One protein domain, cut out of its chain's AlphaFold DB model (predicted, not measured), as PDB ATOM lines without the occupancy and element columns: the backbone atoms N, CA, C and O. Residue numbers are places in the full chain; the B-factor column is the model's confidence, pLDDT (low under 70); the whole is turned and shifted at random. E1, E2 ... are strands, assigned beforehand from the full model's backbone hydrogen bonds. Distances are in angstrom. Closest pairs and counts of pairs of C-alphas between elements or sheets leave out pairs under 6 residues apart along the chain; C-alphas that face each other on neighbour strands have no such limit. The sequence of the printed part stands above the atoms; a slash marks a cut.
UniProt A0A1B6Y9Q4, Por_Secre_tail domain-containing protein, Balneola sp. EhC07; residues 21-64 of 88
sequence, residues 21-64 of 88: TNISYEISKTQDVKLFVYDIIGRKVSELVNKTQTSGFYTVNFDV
ATOM      1  N   THR A  21     224.277 387.885 490.360       64.25
ATOM      2  CA  THR A  21     223.734 387.582 491.686       64.25
ATOM      3  C   THR A  21     224.885 387.205 492.605       64.25
ATOM      4  O   THR A  21     225.679 386.315 492.297       64.25
ATOM      5  N   ASN A  22     224.982 387.867 493.757       66.31
ATOM      6  CA  ASN A  22     225.932 387.486 494.796       66.31
ATOM      7  C   ASN A  22     225.293 386.431 495.701       66.31
ATOM      8  O   ASN A  22     224.307 386.701 496.382       66.31
ATOM      9  N   ILE A  23     225.861 385.227 495.709       71.75
ATOM     10  CA  ILE A  23     225.437 384.121 496.566       71.75
ATOM     11  C   ILE A  23     226.389 384.068 497.756       71.75
ATOM     12  O   ILE A  23     227.540 383.645 497.627       71.75
ATOM     13  N   SER A  24     225.902 384.493 498.917       74.44
ATOM     14  CA  SER A  24     226.641 384.414 500.178       74.44
ATOM     15  C   SER A  24     226.263 383.144 500.936       74.44
ATOM     16  O   SER A  24     225.083 382.819 501.067       74.44
ATOM     17  N   TYR A  25     227.254 382.417 501.444       74.44
ATOM     18  CA  TYR A  25     227.046 381.250 502.296       74.44
ATOM     19  C   TYR A  25     228.089 381.185 503.406       74.44
ATOM     20  O   TYR A  25     229.239 381.594 503.252       74.44
ATOM     21  N   GLU A  26     227.665 380.637 504.536       77.50
ATOM     22  CA  GLU A  26     228.527 380.383 505.679       77.50
ATOM     23  C   GLU A  26     228.904 378.905 505.733       77.50
ATOM     24  O   GLU A  26     228.080 378.008 505.510       77.50
ATOM     25  N   ILE A  27     230.167 378.658 506.054       78.44
ATOM     26  CA  ILE A  27     230.698 377.340 506.355       78.44
ATOM     27  C   ILE A  27     231.058 377.314 507.832       78.44
ATOM     28  O   ILE A  27     231.899 378.088 508.277       78.44
ATOM     29  N   SER A  28     230.463 376.391 508.584       78.00
ATOM     30  CA  SER A  28     230.732 376.261 510.021       78.00
ATOM     31  C   SER A  28     231.959 375.399 510.342       78.00
ATOM     32  O   SER A  28     232.460 375.443 511.461       78.00
ATOM     33  N   LYS A  29     232.420 374.554 509.405       72.81
ATOM     34  CA  LYS A  29     233.585 373.660 509.561       72.81
ATOM     35  C   LYS A  29     234.238 373.377 508.215       72.81
ATOM     36  O   LYS A  29     233.537 373.299 507.213       72.81
ATOM     37  N   THR A  30     235.556 373.172 508.210       79.94
ATOM     38  CA  THR A  30     236.306 372.863 506.987       79.94
ATOM     39  C   THR A  30     235.713 371.663 506.259       79.94
ATOM     40  O   THR A  30     235.633 370.574 506.828       79.94
ATOM     41  N   GLN A  31     235.291 371.869 505.013       80.50
ATOM     42  CA  GLN A  31     234.638 370.845 504.202       80.50
ATOM     43  C   GLN A  31     234.809 371.120 502.705       80.50
ATOM     44  O   GLN A  31     235.079 372.249 502.287       80.50
ATOM     45  N   ASP A  32     234.613 370.087 501.887       79.75
ATOM     46  CA  ASP A  32     234.590 370.216 500.431       79.75
ATOM     47  C   ASP A  32     233.274 370.832 499.964       79.75
ATOM     48  O   ASP A  32     232.203 370.227 500.074       79.75
ATOM     49  N   VAL A  33     233.352 372.043 499.416       78.50
ATOM     50  CA  VAL A  33     232.190 372.758 498.894       78.50
ATOM     51  C   VAL A  33     232.155 372.627 497.386       78.50
ATOM     52  O   VAL A  33     233.099 372.999 496.684       78.50
ATOM     53  N   LYS A  34     231.028 372.108 496.892       79.81
ATOM     54  CA  LYS A  34     230.726 372.051 495.465       79.81
ATOM     55  C   LYS A  34     229.419 372.772 495.176       79.81
ATOM     56  O   LYS A  34     228.364 372.331 495.630       79.81
ATOM     57  N   LEU A  35     229.498 373.866 494.431       73.38
ATOM     58  CA  LEU A  35     228.351 374.663 494.021       73.38
ATOM     59  C   LEU A  35     228.157 374.497 492.518       73.38
ATOM     60  O   LEU A  35     229.055 374.787 491.729       73.38
ATOM     61  N   PHE A  36     226.982 374.018 492.133       74.00
ATOM     62  CA  PHE A  36     226.632 373.728 490.750       74.00
ATOM     63  C   PHE A  36     225.380 374.502 490.364       74.00
ATOM     64  O   PHE A  36     224.441 374.589 491.154       74.00
ATOM     65  N   VAL A  37     225.354 374.991 489.133       69.56
ATOM     66  CA  VAL A  37     224.175 375.587 488.509       69.56
ATOM     67  C   VAL A  37     223.564 374.552 487.580       69.56
ATOM     68  O   VAL A  37     224.269 373.945 486.769       69.56
ATOM     69  N   TYR A  38     222.259 374.344 487.712       68.88
ATOM     70  CA  TYR A  38     221.489 373.433 486.875       68.88
ATOM     71  C   TYR A  38     220.395 374.200 486.135       68.88
ATOM     72  O   TYR A  38     219.865 375.177 486.655       68.88
ATOM     73  N   ASP A  39     220.057 373.729 484.942       60.12
ATOM     74  CA  ASP A  39     218.912 374.195 484.161       60.12
ATOM     75  C   ASP A  39     217.600 373.567 484.681       60.12
ATOM     76  O   ASP A  39     217.627 372.579 485.424       60.12
ATOM     77  N   ILE A  40     216.446 374.074 484.241       60.31
ATOM     78  CA  ILE A  40     215.101 373.568 484.569       60.31
ATOM     79  C   ILE A  40     214.910 372.091 484.224       60.31
ATOM     80  O   ILE A  40     214.162 371.380 484.887       60.31
ATOM     81  N   ILE A  41     215.635 371.610 483.217       70.56
ATOM     82  CA  ILE A  41     215.646 370.209 482.787       70.56
ATOM     83  C   ILE A  41     216.700 369.360 483.523       70.56
ATOM     84  O   ILE A  41     216.940 368.212 483.159       70.56
ATOM     85  N   GLY A  42     217.367 369.912 484.543       58.53
ATOM     86  CA  GLY A  42     218.349 369.212 485.377       58.53
ATOM     87  C   GLY A  42     219.740 369.056 484.755       58.53
ATOM     88  O   GLY A  42     220.582 368.351 485.313       58.53
ATOM     89  N   ARG A  43     220.016 369.710 483.618       60.94
ATOM     90  CA  ARG A  43     221.351 369.717 483.000       60.94
ATOM     91  C   ARG A  43     222.303 370.603 483.800       60.94
ATOM     92  O   ARG A  43     221.935 371.713 484.166       60.94
ATOM     93  N   LYS A  44     223.522 370.124 484.070       68.25
ATOM     94  CA  LYS A  44     224.574 370.918 484.728       68.25
ATOM     95  C   LYS A  44     225.045 372.006 483.760       68.25
ATOM     96  O   LYS A  44     225.629 371.677 482.733       68.25
ATOM     97  N   VAL A  45     224.785 373.266 484.093       69.62
ATOM     98  CA  VAL A  45     225.147 374.439 483.280       69.62
ATOM     99  C   VAL A  45     226.549 374.914 483.631       69.62
ATOM    100  O   VAL A  45     227.353 375.169 482.744       69.62
ATOM    101  N   SER A  46     226.867 375.000 484.927       65.19
ATOM    102  CA  SER A  46     228.185 375.446 485.375       65.19
ATOM    103  C   SER A  46     228.528 374.936 486.774       65.19
ATOM    104  O   SER A  46     227.659 374.543 487.556       65.19
ATOM    105  N   GLU A  47     229.817 374.928 487.082       74.00
ATOM    106  CA  GLU A  47     230.380 374.631 488.395       74.00
ATOM    107  C   GLU A  47     231.012 375.920 488.929       74.00
ATOM    108  O   GLU A  47     231.998 376.400 488.382       74.00
ATOM    109  N   LEU A  48     230.409 376.507 489.965       72.75
ATOM    110  CA  LEU A  48     230.824 377.801 490.520       72.75
ATOM    111  C   LEU A  48     231.883 377.658 491.610       72.75
ATOM    112  O   LEU A  48     232.718 378.537 491.801       72.75
ATOM    113  N   VAL A  49     231.830 376.560 492.362       75.31
ATOM    114  CA  VAL A  49     232.776 376.265 493.439       75.31
ATOM    115  C   VAL A  49     233.050 374.774 493.422       75.31
ATOM    116  O   VAL A  49     232.112 373.987 493.334       75.31
ATOM    117  N   ASN A  50     234.313 374.387 493.537       81.88
ATOM    118  CA  ASN A  50     234.729 373.009 493.773       81.88
ATOM    119  C   ASN A  50     236.070 373.031 494.501       81.88
ATOM    120  O   ASN A  50     237.130 372.830 493.914       81.88
ATOM    121  N   LYS A  51     236.017 373.398 495.780       77.75
ATOM    122  CA  LYS A  51     237.207 373.517 496.617       77.75
ATOM    123  C   LYS A  51     236.887 373.219 498.069       77.75
ATOM    124  O   LYS A  51     235.778 373.470 498.544       77.75
ATOM    125  N   THR A  52     237.891 372.729 498.778       82.38
ATOM    126  CA  THR A  52     237.875 372.658 500.233       82.38
ATOM    127  C   THR A  52     237.932 374.078 500.788       82.38
ATOM    128  O   THR A  52     238.836 374.851 500.464       82.38
ATOM    129  N   GLN A  53     236.942 374.444 501.593       80.75
ATOM    130  CA  GLN A  53     236.875 375.743 502.254       80.75
ATOM    131  C   GLN A  53     236.810 375.538 503.758       80.75
ATOM    132  O   GLN A  53     236.159 374.613 504.243       80.75
ATOM    133  N   THR A  54     237.520 376.389 504.489       83.50
ATOM    134  CA  THR A  54     237.543 376.406 505.951       83.50
ATOM    135  C   THR A  54     236.284 377.063 506.508       83.50
ATOM    136  O   THR A  54     235.447 377.562 505.762       83.50
ATOM    137  N   SER A  55     236.132 377.067 507.833       78.31
ATOM    138  CA  SER A  55     235.054 377.831 508.465       78.31
ATOM    139  C   SER A  55     235.152 379.313 508.087       78.31
ATOM    140  O   SER A  55     236.244 379.883 508.139       78.31
ATOM    141  N   GLY A  56     234.034 379.935 507.724       78.06
ATOM    142  CA  GLY A  56     233.984 381.344 507.342       78.06
ATOM    143  C   GLY A  56     232.815 381.692 506.426       78.06
ATOM    144  O   GLY A  56     232.050 380.828 505.993       78.06
ATOM    145  N   PHE A  57     232.702 382.983 506.125       77.12
ATOM    146  CA  PHE A  57     231.739 383.516 505.169       77.12
ATOM    147  C   PHE A  57     232.374 383.596 503.786       77.12
ATOM    148  O   PHE A  57     233.479 384.119 503.627       77.12
ATOM    149  N   TYR A  58     231.662 383.097 502.783       74.75
ATOM    150  CA  TYR A  58     232.097 383.132 501.396       74.75
ATOM    151  C   TYR A  58     231.013 383.748 500.531       74.75
ATOM    152  O   TYR A  58     229.842 383.382 500.621       74.75
ATOM    153  N   THR A  59     231.433 384.650 499.654       73.69
ATOM    154  CA  THR A  59     230.573 385.264 498.648       73.69
ATOM    155  C   THR A  59     231.034 384.798 497.282       73.69
ATOM    156  O   THR A  59     232.216 384.895 496.948       73.69
ATOM    157  N   VAL A  60     230.106 384.270 496.494       71.44
ATOM    158  CA  VAL A  60     230.347 383.875 495.109       71.44
ATOM    159  C   VAL A  60     229.515 384.776 494.221       71.44
ATOM    160  O   VAL A  60     228.292 384.812 494.333       71.44
ATOM    161  N   ASN A  61     230.191 385.513 493.347       71.69
ATOM    162  CA  ASN A  61     229.532 386.275 492.303       71.69
ATOM    163  C   ASN A  61     229.182 385.319 491.158       71.69
ATOM    164  O   ASN A  61     230.063 384.649 490.617       71.69
ATOM    165  N   PHE A  62     227.895 385.212 490.839       68.88
ATOM    166  CA  PHE A  62     227.413 384.443 489.703       68.88
ATOM    167  C   PHE A  62     226.838 385.394 488.662       68.88
ATOM    168  O   PHE A  62     225.777 385.982 488.871       68.88
ATOM    169  N   ASP A  63     227.553 385.537 487.550       64.81
ATOM    170  CA  ASP A  63     227.111 386.319 486.406       64.81
ATOM    171  C   ASP A  63     226.210 385.466 485.495       64.81
ATOM    172  O   ASP A  63     226.645 384.496 484.870       64.81
ATOM    173  N   VAL A  64     224.921 385.807 485.478       59.47
ATOM    174  CA  VAL A  64     223.879 385.262 484.594       59.47
ATOM    175  C   VAL A  64     223.704 386.106 483.330       59.47
ATOM    176  O   VAL A  64     222.903 385.733 482.479       59.47
TER     177      VAL A  64
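Overview. This is residues 21 to 64 of the 88 residues of the protein "Por_Secre_tail domain-containing protein" of Balneola sp. EhC07 (UniProt A0A1B6Y9Q4). Two antiparallel two-stranded ribbons, the hairpin E2-E3 and the pair E1-E4, are joined at one end by residues 28 to 30 and 54 to 55, with few contacts between them. The printed part, 44 residues with four named strands in the order E1, E2, E3, E4, is all strand, with no named helix. It is elongated, 33 by 19 by 12 A, and only just loose, close to compact, with a radius of gyration of the C-alphas of 11.5 A.

Arrangement. E2, residues 31 to 38, and E3, residues 44 to 53, form an antiparallel hairpin at 168 degrees; N 35 and O 49 are 2.8 A apart. E1, residues 21 to 27, and E4, residues 56 to 63, are antiparallel at 158 degrees; N 23 and O 60 are 2.8 A apart. The closest C-alphas of E3 and E4, Leu 48 and Phe 62, are 7.5 A apart. E2 and E4 are apart; E1 and E2 meet only through their link.

Along the chain. E1 spans 19.2 A from C-alpha 21 at (223.734, 387.582, 491.686); E2 and E3 span 21.9 A each; E4 spans 22.6 A to C-alpha 63 at (227.111, 386.319, 486.406).

Size, cuts and confidence. The farthest C-alphas, Ile 41 and Ser 55, are 33.1 A apart. The three links are tight and the printed part has no cut. Mean pLDDT of the printed part is 72.8, with 14 residues under 70, among them 37 to 40.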